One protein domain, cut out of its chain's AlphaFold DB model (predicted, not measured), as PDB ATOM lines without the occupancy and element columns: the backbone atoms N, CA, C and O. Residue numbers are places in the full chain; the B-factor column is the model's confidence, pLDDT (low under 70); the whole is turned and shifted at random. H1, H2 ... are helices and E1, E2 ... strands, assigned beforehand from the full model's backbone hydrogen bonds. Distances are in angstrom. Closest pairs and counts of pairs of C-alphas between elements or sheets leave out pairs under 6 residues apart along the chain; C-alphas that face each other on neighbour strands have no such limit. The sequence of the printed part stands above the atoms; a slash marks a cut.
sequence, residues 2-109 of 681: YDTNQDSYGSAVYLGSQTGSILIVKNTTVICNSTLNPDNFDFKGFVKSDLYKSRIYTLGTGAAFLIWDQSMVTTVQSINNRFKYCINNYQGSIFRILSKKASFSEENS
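What this domain is: This is residues 2 to 109 of the 681 residues of an uncharacterized protein of Stylonychia lemnae (UniProt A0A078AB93). The chain is wound in short stacked turns of parallel strands: E1, E2 and E3 make one turn, E4 and E5 run beside them as the next, and E7 begins a third. E4 and E7 each fold back sharply on themselves in a V, while H1 and H2 belong to a loosely placed excursion between the first two turns, from which residues 47 to 52 stick out. The printed part has 108 residues, with named elements in the order E1, E2, E3, H1, H2, E4, E5, E6, E7. The class is mixed, helices and strands; a branched parallel sheet holds E1, E2, E4 and E7, and a second parallel sheet holds E3 and E5. The whole is compact, with a radius of gyration of the C-alphas of 14.9 A and spans of 40 by 30 by 21 A.

How they stand to each other: E1, residues 13 to 17, is the parallel neighbour of E4, residues 65 to 79, with N 66 and O 13 2.9 A apart, within hydrogen-bond range. E2, residues 21 to 26, is parallel to E4 at 9 degrees, with N 23 and O 75 at 2.9 A. E1 and E2 lie on one side of E4, beside its residues 65 to 69 and 74 to 79; E7, residues 95 to 107, lies on the other side. E7 is parallel to E4 at 13 degrees, with N 67 and O 96 at 2.9 A and N 107 and O 78 at 2.8 A. E4 bends by 155 degrees at residue 68 and E7 by 152 degrees at residue 98. This sheet is twisted. E2 runs on into E3, residues 29 to 31, at 96 degrees; E3 is parallel to E5, residues 82 to 84, with N 30 and O 82 at 2.8 A. H1, residues 43 to 48, and H2, residues 50 to 59, are not on the branched sheet. They are close but not clearly touching, about perpendicular at 81 degrees, with the closest C-alphas, of Phe 46 and Tyr 52, 7.5 A apart. E6, residues 89 to 91, pairs with no named strand; its closest C-alpha to H2 is that of Tyr 90, 6.6 A from that of Ile 56. Every O i to N i+4 pair is within hydrogen-bond range in H1, and 5 of 6 in H2.

Where its parts are: E1 begins at C-alpha 13 (90.352, -31.059, 21.152) and measures 13.1 A; E2 measures 16.5 A. E3, H1 and E6 are short, and H2 measures 14.7 A. E4 measures 14.2 A between its ends, with C-alpha 68 at its bend at (86.769, -25.611, 30.036). E5 has three residues; E7 measures 14.3 A and ends at C-alpha 107 (86.232, -14.959, 10.584).

The domain as a whole: The two C-alphas farthest apart, those of Thr 19 and Asn 40, are 43.7 A apart. The printed part has no cut. The link from E3 to H1, 11 residues, is long; the other links are tight. Mean pLDDT of the printed part is 80.3, and 35 residues are under 70, among them residues 2 to 11 and 46 to 62.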
ATOM      1  N   TYR A   2      88.286 -37.436  10.948       44.97
ATOM      2  CA  TYR A   2      88.198 -38.072  12.267       44.97
ATOM      3  C   TYR A   2      86.778 -38.629  12.405       44.97
ATOM      4  O   TYR A   2      85.828 -37.882  12.203       44.97
ATOM      5  N   ASP A   3      86.642 -39.931  12.661       43.66
ATOM      6  CA  ASP A   3      85.359 -40.614  12.886       43.66
ATOM      7  C   ASP A   3      85.166 -40.783  14.400       43.66
ATOM      8  O   ASP A   3      86.029 -41.337  15.081       43.66
ATOM      9  N   THR A   4      84.080 -40.232  14.938       49.50
ATOM     10  CA  THR A   4      83.925 -39.919  16.369       49.50
ATOM     11  C   THR A   4      82.976 -40.873  17.098       49.50
ATOM     12  O   THR A   4      82.389 -40.510  18.115       49.50
ATOM     13  N   ASN A   5      82.782 -42.089  16.588       47.56
ATOM     14  CA  ASN A   5      81.752 -43.019  17.067       47.56
ATOM     15  C   ASN A   5      81.982 -43.645  18.469       47.56
ATOM     16  O   ASN A   5      81.240 -44.558  18.828       47.56
ATOM     17  N   GLN A   6      82.951 -43.192  19.283       49.84
ATOM     18  CA  GLN A   6      83.159 -43.708  20.650       49.84
ATOM     19  C   GLN A   6      83.481 -42.612  21.691       49.84
ATOM     20  O   GLN A   6      84.467 -41.887  21.555       49.84
ATOM     21  N   ASP A   7      82.614 -42.519  22.711       48.88
ATOM     22  CA  ASP A   7      82.755 -42.037  24.106       48.88
ATOM     23  C   ASP A   7      83.943 -41.118  24.488       48.88
ATOM     24  O   ASP A   7      84.594 -41.319  25.515       48.88
ATOM     25  N   SER A   8      84.230 -40.074  23.709       48.47
ATOM     26  CA  SER A   8      85.307 -39.116  24.004       48.47
ATOM     27  C   SER A   8      84.764 -37.735  24.386       48.47
ATOM     28  O   SER A   8      83.930 -37.144  23.695       48.47
ATOM     29  N   TYR A   9      85.267 -37.204  25.508       50.56
ATOM     30  CA  TYR A   9      85.094 -35.810  25.921       50.56
ATOM     31  C   TYR A   9      85.820 -34.896  24.925       50.56
ATOM     32  O   TYR A   9      86.988 -34.562  25.097       50.56
ATOM     33  N   GLY A  10      85.114 -34.519  23.865       54.56
ATOM     34  CA  GLY A  10      85.636 -33.722  22.761       54.56
ATOM     35  C   GLY A  10      86.163 -34.615  21.644       54.56
ATOM     36  O   GLY A  10      87.085 -35.399  21.845       54.56
ATOM     37  N   SER A  11      85.570 -34.512  20.459       62.47
ATOM     38  CA  SER A  11      85.924 -35.398  19.347       62.47
ATOM     39  C   SER A  11      87.270 -35.062  18.690       62.47
ATOM     40  O   SER A  11      87.839 -35.923  18.018       62.47
ATOM     41  N   ALA A  12      87.795 -33.843  18.884       74.56
ATOM     42  CA  ALA A  12      89.099 -33.439  18.351       74.56
ATOM     43  C   ALA A  12      90.021 -32.757  19.378       74.56
ATOM     44  O   ALA A  12      91.209 -33.078  19.414       74.56
ATOM     45  N   VAL A  13      89.521 -31.824  20.201       85.75
ATOM     46  CA  VAL A  13      90.352 -31.059  21.152       85.75
ATOM     47  C   VAL A  13      89.624 -30.819  22.476       85.75
ATOM     48  O   VAL A  13      88.494 -30.334  22.492       85.75
ATOM     49  N   TYR A  14      90.323 -31.078  23.585       89.31
ATOM     50  CA  TYR A  14      89.939 -30.682  24.942       89.31
ATOM     51  C   TYR A  14      91.005 -29.754  25.541       89.31
ATOM     52  O   TYR A  14      92.180 -30.120  25.594       89.31
ATOM     53  N   LEU A  15      90.602 -28.567  26.001       87.56
ATOM     54  CA  LEU A  15      91.458 -27.609  26.702       87.56
ATOM     55  C   LEU A  15      90.894 -27.327  28.095       87.56
ATOM     56  O   LEU A  15      89.862 -26.673  28.223       87.56
ATOM     57  N   GLY A  16      91.595 -27.803  29.123       86.88
ATOM     58  CA  GLY A  16      91.347 -27.462  30.520       86.88
ATOM     59  C   GLY A  16      92.514 -26.662  31.094       86.88
ATOM     60  O   GLY A  16      93.633 -27.170  31.120       86.88
ATOM     61  N   SER A  17      92.282 -25.431  31.552       84.06
ATOM     62  CA  SER A  17      93.322 -24.583  32.158       84.06
ATOM     63  C   SER A  17      92.823 -23.937  33.439       84.06
ATOM     64  O   SER A  17      91.637 -23.649  33.584       84.06
ATOM     65  N   GLN A  18      93.758 -23.691  34.360       84.44
ATOM     66  CA  GLN A  18      93.516 -22.838  35.520       84.44
ATOM     67  C   GLN A  18      94.072 -21.410  35.347       84.44
ATOM     68  O   GLN A  18      93.860 -20.547  36.198       84.44
ATOM     69  N   THR A  19      94.827 -21.144  34.284       88.31
ATOM     70  CA  THR A  19      95.579 -19.881  34.132       88.31
ATOM     71  C   THR A  19      95.158 -19.060  32.917       88.31
ATOM     72  O   THR A  19      95.752 -18.017  32.652       88.31
ATOM     73  N   GLY A  20      94.116 -19.495  32.209       89.25
ATOM     74  CA  GLY A  20      93.681 -18.924  30.940       89.25
ATOM     75  C   GLY A  20      93.963 -19.897  29.804       89.25
ATOM     76  O   GLY A  20      94.853 -20.749  29.902       89.25
ATOM     77  N   SER A  21      93.203 -19.774  28.722       92.06
ATOM     78  CA  SER A  21      93.299 -20.658  27.558       92.06
ATOM     79  C   SER A  21      93.212 -19.844  26.278       92.06
ATOM     80  O   SER A  21      92.344 -18.982  26.161       92.06
ATOM     81  N   ILE A  22      94.080 -20.135  25.309       94.31
ATOM     82  CA  ILE A  22      94.004 -19.564  23.961       94.31
ATOM     83  C   ILE A  22      93.902 -20.714  22.961       94.31
ATOM     84  O   ILE A  22      94.794 -21.559  22.901       94.31
ATOM     85  N   LEU A  23      92.829 -20.741  22.172       95.50
ATOM     86  CA  LEU A  23      92.650 -21.666  21.054       95.50
ATOM     87  C   LEU A  23      92.574 -20.876  19.751       95.50
ATOM     88  O   LEU A  23      91.759 -19.968  19.631       95.50
ATOM     89  N   ILE A  24      93.371 -21.258  18.758       96.88
ATOM     90  CA  ILE A  24      93.305 -20.693  17.407       96.88
ATOM     91  C   ILE A  24      93.129 -21.848  16.422       96.88
ATOM     92  O   ILE A  24      93.998 -22.712  16.311       96.88
ATOM     93  N   VAL A  25      92.011 -21.858  15.699       96.81
ATOM     94  CA  VAL A  25      91.698 -22.818  14.634       96.81
ATOM     95  C   VAL A  25      91.669 -22.053  13.318       96.81
ATOM     96  O   VAL A  25      90.871 -21.129  13.160       96.81
ATOM     97  N   LYS A  26      92.535 -22.406  12.364       97.50
ATOM     98  CA  LYS A  26      92.646 -21.674  11.096       97.50
ATOM     99  C   LYS A  26      92.771 -22.603   9.895       97.50
ATOM    100  O   LYS A  26      93.481 -23.605   9.977       97.50
ATOM    101  N   ASN A  27      92.132 -22.247   8.778       96.00
ATOM    102  CA  ASN A  27      92.222 -22.950   7.491       96.00
ATOM    103  C   ASN A  27      91.955 -24.466   7.604       96.00
ATOM    104  O   ASN A  27      92.595 -25.278   6.936       96.00
ATOM    105  N   THR A  28      91.054 -24.861   8.502       95.38
ATOM    106  CA  THR A  28      90.833 -26.258   8.883       95.38
ATOM    107  C   THR A  28      89.471 -26.743   8.402       95.38
ATOM    108  O   THR A  28      88.474 -26.034   8.501       95.38
ATOM    109  N   THR A  29      89.406 -27.983   7.908       94.75
ATOM    110  CA  THR A  29      88.135 -28.672   7.636       94.75
ATOM    111  C   THR A  29      87.915 -29.792   8.648       94.75
ATOM    112  O   THR A  29      88.700 -30.742   8.698       94.75
ATOM    113  N   VAL A  30      86.829 -29.714   9.414       92.81
ATOM    114  CA  VAL A  30      86.396 -30.759  10.352       92.81
ATOM    115  C   VAL A  30      85.142 -31.431   9.803       92.81
ATOM    116  O   VAL A  30      84.167 -30.771   9.448       92.81
ATOM    117  N   ILE A  31      85.189 -32.760   9.730       90.31
ATOM    118  CA  ILE A  31      84.080 -33.620   9.315       90.31
ATOM    119  C   ILE A  31      83.946 -34.682  10.398       90.31
ATOM    120  O   ILE A  31      84.833 -35.530  10.483       90.31
ATOM    121  N   CYS A  32      82.901 -34.609  11.225       85.00
ATOM    122  CA  CYS A  32      82.740 -35.529  12.357       85.00
ATOM    123  C   CYS A  32      82.171 -36.891  11.933       85.00
ATOM    124  O   CYS A  32      82.563 -37.927  12.464       85.00
ATOM    125  N   ASN A  33      81.265 -36.914  10.952       81.88
ATOM    126  CA  ASN A  33      80.731 -38.158  10.413       81.88
ATOM    127  C   ASN A  33      80.523 -38.035   8.896       81.88
ATOM    128  O   ASN A  33      79.738 -37.229   8.405       81.88
ATOM    129  N   SER A  34      81.296 -38.825   8.152       69.94
ATOM    130  CA  SER A  34      81.359 -38.770   6.689       69.94
ATOM    131  C   SER A  34      80.312 -39.637   5.985       69.94
ATOM    132  O   SER A  34      80.136 -39.488   4.777       69.94
ATOM    133  N   THR A  35      79.624 -40.527   6.709       74.00
ATOM    134  CA  THR A  35      78.646 -41.480   6.152       74.00
ATOM    135  C   THR A  35      77.196 -41.042   6.352       74.00
ATOM    136  O   THR A  35      76.287 -41.663   5.800       74.00
ATOM    137  N   LEU A  36      76.960 -39.973   7.116       70.06
ATOM    138  CA  LEU A  36      75.624 -39.424   7.331       70.06
ATOM    139  C   LEU A  36      75.016 -38.887   6.039       70.06
ATOM    140  O   LEU A  36      75.574 -38.005   5.390       70.06
ATOM    141  N   ASN A  37      73.807 -39.365   5.746       69.31
ATOM    142  CA  ASN A  37      72.882 -38.678   4.863       69.31
ATOM    143  C   ASN A  37      72.063 -37.672   5.703       69.31
ATOM    144  O   ASN A  37      71.289 -38.123   6.557       69.31
ATOM    145  N   PRO A  38      72.205 -36.351   5.482       62.00
ATOM    146  CA  PRO A  38      71.454 -35.321   6.206       62.00
ATOM    147  C   PRO A  38      69.935 -35.512   6.129       62.00
ATOM    148  O   PRO A  38      69.231 -35.214   7.090       62.00
ATOM    149  N   ASP A  39      69.441 -36.070   5.019       64.06
ATOM    150  CA  ASP A  39      68.008 -36.205   4.742       64.06
ATOM    151  C   ASP A  39      67.326 -37.293   5.589       64.06
ATOM    152  O   ASP A  39      66.113 -37.268   5.785       64.06
ATOM    153  N   ASN A  40      68.096 -38.247   6.121       61.56
ATOM    154  CA  ASN A  40      67.571 -39.395   6.868       61.56
ATOM    155  C   ASN A  40      67.633 -39.217   8.391       61.56
ATOM    156  O   ASN A  40      67.400 -40.173   9.136       61.56
ATOM    157  N   PHE A  41      67.978 -38.026   8.878       63.16
ATOM    158  CA  PHE A  41      68.195 -37.824  10.302       63.16
ATOM    159  C   PHE A  41      66.897 -37.470  11.052       63.16
ATOM    160  O   PHE A  41      66.405 -36.342  11.002       63.16
ATOM    161  N   ASP A  42      66.348 -38.434  11.801       70.25
ATOM    162  CA  ASP A  42      65.136 -38.250  12.613       70.25
ATOM    163  C   ASP A  42      65.427 -37.543  13.950       70.25
ATOM    164  O   ASP A  42      65.451 -38.145  15.029       70.25
ATOM    165  N   PHE A  43      65.606 -36.219  13.907       67.62
ATOM    166  CA  PHE A  43      65.761 -35.439  15.142       67.62
ATOM    167  C   PHE A  43      64.485 -35.420  16.005       67.62
ATOM    168  O   PHE A  43      64.558 -35.209  17.216       67.62
ATOM    169  N   LYS A  44      63.300 -35.693  15.435       68.69
ATOM    170  CA  LYS A  44      62.075 -35.850  16.241       68.69
ATOM    171  C   LYS A  44      62.179 -37.083  17.137       68.69
ATOM    172  O   LYS A  44      61.799 -37.002  18.304       68.69
ATOM    173  N   GLY A  45      62.711 -38.186  16.613       71.12
ATOM    174  CA  GLY A  45      63.064 -39.376  17.386       71.12
ATOM    175  C   GLY A  45      64.124 -39.083  18.451       71.12
ATOM    176  O   GLY A  45      63.968 -39.501  19.601       71.12
ATOM    177  N   PHE A  46      65.140 -38.286  18.103       67.31
ATOM    178  CA  PHE A  46      66.211 -37.868  19.018       67.31
ATOM    179  C   PHE A  46      65.677 -37.156  20.275       67.31
ATOM    180  O   PHE A  46      65.996 -37.561  21.390       67.31
ATOM    181  N   VAL A  47      64.802 -36.154  20.120       67.12
ATOM    182  CA  VAL A  47      64.253 -35.385  21.259       67.12
ATOM    183  C   VAL A  47      63.238 -36.193  22.084       67.12
ATOM    184  O   VAL A  47      63.111 -35.971  23.287       67.12
ATOM    185  N   LYS A  48      62.511 -37.132  21.463       68.31
ATOM    186  CA  LYS A  48      61.408 -37.879  22.098       68.31
ATOM    187  C   LYS A  48      61.833 -38.988  23.054       68.31
ATOM    188  O   LYS A  48      61.020 -39.405  23.874       68.31
ATOM    189  N   SER A  49      63.044 -39.523  22.934       66.25
ATOM    190  CA  SER A  49      63.430 -40.683  23.739       66.25
ATOM    191  C   SER A  49      63.910 -40.271  25.141       66.25
ATOM    192  O   SER A  49      64.999 -39.728  25.313       66.25
ATOM    193  N   ASP A  50      63.115 -40.574  26.176       55.81
ATOM    194  CA  ASP A  50      63.477 -40.371  27.596       55.81
ATOM    195  C   ASP A  50      64.799 -41.068  27.981       55.81
ATOM    196  O   ASP A  50      65.546 -40.598  28.841       55.81
ATOM    197  N   LEU A  51      65.132 -42.159  27.280       52.56
ATOM    198  CA  LEU A  51      66.409 -42.878  27.370       52.56
ATOM    199  C   LEU A  51      67.628 -42.025  26.985       52.56
ATOM    200  O   LEU A  51      68.751 -42.364  27.356       52.56
ATOM    201  N   TYR A  52      67.436 -40.940  26.237       58.72
ATOM    202  CA  TYR A  52      68.530 -40.103  25.757       58.72
ATOM    203  C   TYR A  52      68.844 -38.939  26.694       58.72
ATOM    204  O   TYR A  52      70.012 -38.580  26.814       58.72
ATOM    205  N   LYS A  53      67.862 -38.412  27.448       57.09
ATOM    206  CA  LYS A  53      68.144 -37.466  28.546       57.09
ATOM    207  C   LYS A  53      69.127 -38.095  29.532       57.09
ATOM    208  O   LYS A  53      70.167 -37.509  29.813       57.09
ATOM    209  N   SER A  54      68.856 -39.316  29.993       59.81
ATOM    210  CA  SER A  54      69.743 -40.003  30.941       59.81
ATOM    211  C   SER A  54      71.127 -40.308  30.358       59.81
ATOM    212  O   SER A  54      72.109 -40.177  31.084       59.81
ATOM    213  N   ARG A  55      71.236 -40.642  29.063       55.94
ATOM    214  CA  ARG A  55      72.523 -40.896  28.383       55.94
ATOM    215  C   ARG A  55      73.333 -39.634  28.096       55.94
ATOM    216  O   ARG A  55      74.538 -39.652  28.291       55.94
ATOM    217  N   ILE A  56      72.713 -38.531  27.687       58.03
ATOM    218  CA  ILE A  56      73.434 -37.280  27.422       58.03
ATOM    219  C   ILE A  56      74.003 -36.682  28.713       58.03
ATOM    220  O   ILE A  56      75.170 -36.288  28.741       58.03
ATOM    221  N   TYR A  57      73.213 -36.659  29.794       58.12
ATOM    222  CA  TYR A  57      73.697 -36.158  31.084       58.12
ATOM    223  C   TYR A  57      74.839 -37.008  31.656       58.12
ATOM    224  O   TYR A  57      75.641 -36.494  32.430       58.12
ATOM    225  N   THR A  58      74.931 -38.290  31.280       55.00
ATOM    226  CA  THR A  58      75.957 -39.211  31.796       55.00
ATOM    227  C   THR A  58      77.171 -39.384  30.883       55.00
ATOM    228  O   THR A  58      78.246 -39.664  31.402       55.00
ATOM    229  N   LEU A  59      77.040 -39.204  29.562       52.81
ATOM    230  CA  LEU A  59      78.110 -39.503  28.597       52.81
ATOM    231  C   LEU A  59      78.859 -38.277  28.061       52.81
ATOM    232  O   LEU A  59      79.866 -38.455  27.388       52.81
ATOM    233  N   GLY A  60      78.409 -37.048  28.343       55.28
ATOM    234  CA  GLY A  60      79.174 -35.842  28.003       55.28
ATOM    235  C   GLY A  60      79.602 -35.773  26.531       55.28
ATOM    236  O   GLY A  60      80.747 -35.413  26.259       55.28
ATOM    237  N   THR A  61      78.713 -36.144  25.597       58.72
ATOM    238  CA  THR A  61      79.038 -36.206  24.163       58.72
ATOM    239  C   THR A  61      79.606 -34.869  23.683       58.72
ATOM    240  O   THR A  61      79.025 -33.800  23.904       58.72
ATOM    241  N   GLY A  62      80.824 -34.940  23.143       65.50
ATOM    242  CA  GLY A  62      81.721 -33.800  23.035       65.50
ATOM    243  C   GLY A  62      81.653 -33.051  21.712       65.50
ATOM    244  O   GLY A  62      81.748 -33.646  20.641       65.50
ATOM    245  N   ALA A  63      81.634 -31.722  21.820       86.25
ATOM    246  CA  ALA A  63      81.947 -30.797  20.737       86.25
ATOM    247  C   ALA A  63      83.272 -31.152  20.040       86.25
ATOM    248  O   ALA A  63      84.159 -31.748  20.657       86.25
ATOM    249  N   ALA A  64      83.466 -30.726  18.790       91.50
ATOM    250  CA  ALA A  64      84.782 -30.827  18.147       91.50
ATOM    251  C   ALA A  64      85.885 -30.171  19.005       91.50
ATOM    252  O   ALA A  64      86.964 -30.738  19.181       91.50
ATOM    253  N   PHE A  65      85.573 -29.021  19.607       94.00
ATOM    254  CA  PHE A  65      86.436 -28.265  20.505       94.00
ATOM    255  C   PHE A  65      85.707 -28.007  21.829       94.00
ATOM    256  O   PHE A  65      84.750 -27.230  21.886       94.00
ATOM    257  N   LEU A  66      86.181 -28.644  22.902       93.00
ATOM    258  CA  LEU A  66      85.738 -28.398  24.272       93.00
ATOM    259  C   LEU A  66      86.785 -27.559  25.008       93.00
ATOM    260  O   LEU A  66      87.911 -28.005  25.219       93.00
ATOM    261  N   ILE A  67      86.395 -26.358  25.424       93.44
ATOM    262  CA  ILE A  67      87.215 -25.461  26.232       93.44
ATOM    263  C   ILE A  67      86.546 -25.323  27.596       93.44
ATOM    264  O   ILE A  67      85.394 -24.901  27.674       93.44
ATOM    265  N   TRP A  68      87.255 -25.686  28.663       91.75
ATOM    266  CA  TRP A  68      86.769 -25.611  30.036       91.75
ATOM    267  C   TRP A  68      87.796 -24.918  30.938       91.75
ATOM    268  O   TRP A  68      88.787 -25.515  31.349       91.75
ATOM    269  N   ASP A  69      87.555 -23.651  31.267       89.81
ATOM    270  CA  ASP A  69      88.454 -22.818  32.073       89.81
ATOM    271  C   ASP A  69      87.708 -22.246  33.286       89.81
ATOM    272  O   ASP A  69      86.730 -21.514  33.151       89.81
ATOM    273  N   GLN A  70      88.141 -22.602  34.497       82.56
ATOM    274  CA  GLN A  70      87.417 -22.248  35.726       82.56
ATOM    275  C   GLN A  70      87.918 -20.965  36.407       82.56
ATOM    276  O   GLN A  70      87.309 -20.522  37.393       82.56
ATOM    277  N   SER A  71      89.021 -20.371  35.948       71.50
ATOM    278  CA  SER A  71      89.753 -19.399  36.774       71.50
ATOM    279  C   SER A  71      90.274 -18.156  36.067       71.50
ATOM    280  O   SER A  71      90.581 -17.207  36.786       71.50
ATOM    281  N   MET A  72      90.329 -18.086  34.731       79.75
ATOM    282  CA  MET A  72      90.869 -16.912  34.016       79.75
ATOM    283  C   MET A  72      90.160 -16.622  32.674       79.75
ATOM    284  O   MET A  72      89.125 -17.205  32.358       79.75
ATOM    285  N   VAL A  73      90.698 -15.655  31.911       88.75
ATOM    286  CA  VAL A  73      90.232 -15.254  30.571       88.75
ATOM    287  C   VAL A  73      90.527 -16.352  29.548       88.75
ATOM    288  O   VAL A  73      91.654 -16.835  29.439       88.75
ATOM    289  N   THR A  74      89.517 -16.719  28.769       95.00
ATOM    290  CA  THR A  74      89.627 -17.642  27.637       95.00
ATOM    291  C   THR A  74      89.505 -16.872  26.327       95.00
ATOM    292  O   THR A  74      88.613 -16.045  26.201       95.00
ATOM    293  N   THR A  75      90.344 -17.165  25.337       96.50
ATOM    294  CA  THR A  75      90.246 -16.596  23.986       96.50
ATOM    295  C   THR A  75      90.195 -17.711  22.956       96.50
ATOM    296  O   THR A  75      91.057 -18.586  22.929       96.50
ATOM    297  N   VAL A  76      89.193 -17.687  22.087       97.44
ATOM    298  CA  VAL A  76      89.023 -18.665  21.012       97.44
ATOM    299  C   VAL A  76      88.902 -17.925  19.685       97.44
ATOM    300  O   VAL A  76      88.090 -17.013  19.555       97.44
ATOM    301  N   GLN A  77      89.698 -18.323  18.696       98.25
ATOM    302  CA  GLN A  77      89.682 -17.755  17.351       98.25
ATOM    303  C   GLN A  77      89.429 -18.848  16.308       98.25
ATOM    304  O   GLN A  77      90.117 -19.870  16.304       98.25
ATOM    305  N   SER A  78      88.471 -18.627  15.410       98.19
ATOM    306  CA  SER A  78      88.154 -19.488  14.265       98.19
ATOM    307  C   SER A  78      88.283 -18.678  12.979       98.19
ATOM    308  O   SER A  78      87.544 -17.721  12.813       98.19
ATOM    309  N   ILE A  79      89.208 -19.034  12.084       98.31
ATOM    310  CA  ILE A  79      89.503 -18.267  10.862       98.31
ATOM    311  C   ILE A  79      89.506 -19.182   9.627       98.31
ATOM    312  O   ILE A  79      90.332 -20.092   9.532       98.31
ATOM    313  N   ASN A  80      88.661 -18.909   8.633       97.88
ATOM    314  CA  ASN A  80      88.591 -19.611   7.342       97.88
ATOM    315  C   ASN A  80      88.437 -21.136   7.477       97.88
ATOM    316  O   ASN A  80      89.134 -21.912   6.814       97.88
ATOM    317  N   ASN A  81      87.569 -21.594   8.375       98.00
ATOM    318  CA  ASN A  81      87.358 -23.019   8.609       98.00
ATOM    319  C   ASN A  81      86.110 -23.549   7.893       98.00
ATOM    320  O   ASN A  81      85.230 -22.803   7.468       98.00
ATOM    321  N   ARG A  82      85.999 -24.873   7.793       97.25
ATOM    322  CA  ARG A  82      84.776 -25.550   7.357       97.25
ATOM    323  C   ARG A  82      84.425 -26.671   8.320       97.25
ATOM    324  O   ARG A  82      85.171 -27.638   8.446       97.25
ATOM    325  N   PHE A  83      83.272 -26.570   8.961       96.94
ATOM    326  CA  PHE A  83      82.788 -27.531   9.944       96.94
ATOM    327  C   PHE A  83      81.510 -28.188   9.436       96.94
ATOM    328  O   PHE A  83      80.533 -27.482   9.173       96.94
ATOM    329  N   LYS A  84      81.502 -29.518   9.289       95.12
ATOM    330  CA  LYS A  84      80.317 -30.225   8.795       95.12
ATOM    331  C   LYS A  84      80.031 -31.574   9.441       95.12
ATOM    332  O   LYS A  84      80.947 -32.319   9.800       95.12
ATOM    333  N   TYR A  85      78.742 -31.906   9.480       91.56
ATOM    334  CA  TYR A  85      78.205 -33.194   9.932       91.56
ATOM    335  C   TYR A  85      78.589 -33.562  11.373       91.56
ATOM    336  O   TYR A  85      78.769 -34.737  11.697       91.56
ATOM    337  N   CYS A  86      78.729 -32.562  12.244       91.31
ATOM    338  CA  CYS A  86      78.923 -32.758  13.676       91.31
ATOM    339  C   CYS A  86      77.558 -32.754  14.367       91.31
ATOM    340  O   CYS A  86      76.933 -31.708  14.517       91.31
ATOM    341  N   ILE A  87      77.070 -33.939  14.742       87.81
ATOM    342  CA  ILE A  87      75.700 -34.163  15.231       87.81
ATOM    343  C   ILE A  87      75.681 -34.888  16.586       87.81
ATOM    344  O   ILE A  87      76.717 -35.364  17.042       87.81
ATOM    345  N   ASN A  88      74.501 -35.018  17.209       81.81
ATOM    346  CA  ASN A  88      74.281 -35.717  18.493       81.81
ATOM    347  C   ASN A  88      75.020 -35.124  19.710       81.81
ATOM    348  O   ASN A  88      75.274 -35.814  20.702       81.81
ATOM    349  N   ASN A  89      75.341 -33.832  19.660       86.00
ATOM    350  CA  ASN A  89      76.005 -33.133  20.758       86.00
ATOM    351  C   ASN A  89      74.995 -32.540  21.736       86.00
ATOM    352  O   ASN A  89      73.892 -32.159  21.349       86.00
ATOM    353  N   TYR A  90      75.365 -32.409  23.007       87.00
ATOM    354  CA  TYR A  90      74.503 -31.713  23.966       87.00
ATOM    355  C   TYR A  90      74.622 -30.192  23.864       87.00
ATOM    356  O   TYR A  90      73.622 -29.490  23.803       87.00
ATOM    357  N   GLN A  91      75.842 -29.670  23.819       92.50
ATOM    358  CA  GLN A  91      76.121 -28.235  23.839       92.50
ATOM    359  C   GLN A  91      77.182 -27.943  22.793       92.50
ATOM    360  O   GLN A  91      78.300 -28.412  22.978       92.50
ATOM    361  N   GLY A  92      76.840 -27.193  21.741       94.06
ATOM    362  CA  GLY A  92      77.784 -26.772  20.707       94.06
ATOM    363  C   GLY A  92      78.392 -27.951  19.960       94.06
ATOM    364  O   GLY A  92      79.310 -28.589  20.455       94.06
ATOM    365  N   SER A  93      77.937 -28.268  18.749       94.12
ATOM    366  CA  SER A  93      78.554 -29.397  18.030       94.12
ATOM    367  C   SER A  93      80.013 -29.148  17.639       94.12
ATOM    368  O   SER A  93      80.797 -30.093  17.539       94.12
ATOM    369  N   ILE A  94      80.387 -27.880  17.435       96.81
ATOM    370  CA  ILE A  94      81.738 -27.477  17.053       96.81
ATOM    371  C   ILE A  94      82.459 -26.884  18.251       96.81
ATOM    372  O   ILE A  94      83.486 -27.415  18.656       96.81
ATOM    373  N   PHE A  95      81.922 -25.810  18.827       97.25
ATOM    374  CA  PHE A  95      82.548 -25.102  19.938       97.25
ATOM    375  C   PHE A  95      81.673 -25.192  21.182       97.25
ATOM    376  O   PHE A  95      80.541 -24.705  21.183       97.25
ATOM    377  N   ARG A  96      82.230 -25.763  22.252       95.75
ATOM    378  CA  ARG A  96      81.670 -25.716  23.605       95.75
ATOM    379  C   ARG A  96      82.653 -24.991  24.511       95.75
ATOM    380  O   ARG A  96      83.690 -25.546  24.868       95.75
ATOM    381  N   ILE A  97      82.328 -23.748  24.849       95.50
ATOM    382  CA  ILE A  97      83.187 -22.852  25.627       95.50
ATOM    383  C   ILE A  97      82.550 -22.649  27.002       95.50
ATOM    384  O   ILE A  97      81.489 -22.041  27.111       95.50
ATOM    385  N   LEU A  98      83.200 -23.171  28.038       93.62
ATOM    386  CA  LEU A  98      82.794 -23.064  29.437       93.62
ATOM    387  C   LEU A  98      83.855 -22.252  30.182       93.62
ATOM    388  O   LEU A  98      84.897 -22.793  30.560       93.62
ATOM    389  N   SER A  99      83.621 -20.950  30.343       92.56
ATOM    390  CA  SER A  99      84.555 -20.030  31.000       92.56
ATOM    391  C   SER A  99      83.816 -19.014  31.868       92.56
ATOM    392  O   SER A  99      82.637 -18.742  31.661       92.56
ATOM    393  N   LYS A 100      84.510 -18.410  32.838       89.81
ATOM    394  CA  LYS A 100      83.990 -17.245  33.582       89.81
ATOM    395  C   LYS A 100      84.065 -15.950  32.776       89.81
ATOM    396  O   LYS A 100      83.310 -15.018  33.041       89.81
ATOM    397  N   LYS A 101      85.013 -15.873  31.838       91.56
ATOM    398  CA  LYS A 101      85.207 -14.738  30.933       91.56
ATOM    399  C   LYS A 101      85.837 -15.240  29.637       91.56
ATOM    400  O   LYS A 101      87.044 -15.472  29.591       91.56
ATOM    401  N   ALA A 102      85.035 -15.372  28.587       94.75
ATOM    402  CA  ALA A 102      85.519 -15.761  27.265       94.75
ATOM    403  C   ALA A 102      85.464 -14.611  26.248       94.75
ATOM    404  O   ALA A 102      84.552 -13.782  26.279       94.75
ATOM    405  N   SER A 103      86.421 -14.610  25.322       96.00
ATOM    406  CA  SER A 103      86.362 -13.914  24.041       96.00
ATOM    407  C   SER A 103      86.336 -14.941  22.908       96.00
ATOM    408  O   SER A 103      87.117 -15.897  22.901       96.00
ATOM    409  N   PHE A 104      85.415 -14.776  21.961       97.62
ATOM    410  CA  PHE A 104      85.299 -15.635  20.786       97.62
ATOM    411  C   PHE A 104      85.271 -14.777  19.523       97.62
ATOM    412  O   PHE A 104      84.397 -13.925  19.360       97.62
ATOM    413  N   SER A 105      86.235 -15.006  18.634       97.75
ATOM    414  CA  SER A 105      86.300 -14.362  17.325       97.75
ATOM    415  C   SER A 105      86.167 -15.390  16.206       97.75
ATOM    416  O   SER A 105      86.934 -16.353  16.145       97.75
ATOM    417  N   GLU A 106      85.241 -15.154  15.294       97.75
ATOM    418  CA  GLU A 106      85.018 -15.929  14.083       97.75
ATOM    419  C   GLU A 106      85.298 -15.045  12.861       97.75
ATOM    420  O   GLU A 106      84.851 -13.900  12.807       97.75
ATOM    421  N   GLU A 107      86.025 -15.579  11.885       98.06
ATOM    422  CA  GLU A 107      86.232 -14.959  10.584       98.06
ATOM    423  C   GLU A 107      86.070 -15.983   9.447       98.06
ATOM    424  O   GLU A 107      86.862 -16.919   9.320       98.06
ATOM    425  N   ASN A 108      85.105 -15.748   8.555       97.94
ATOM    426  CA  ASN A 108      84.959 -16.395   7.249       97.94
ATOM    427  C   ASN A 108      84.829 -17.934   7.272       97.94
ATOM    428  O   ASN A 108      85.175 -18.602   6.290       97.94
ATOM    429  N   SER A 109      84.343 -18.542   8.360       98.50
ATOM    430  CA  SER A 109      84.113 -19.996   8.393       98.50
ATOM    431  C   SER A 109      82.717 -20.402   7.911       98.50
ATOM    432  O   SER A 109      81.750 -19.642   7.960       98.50
TER     433      SER A 109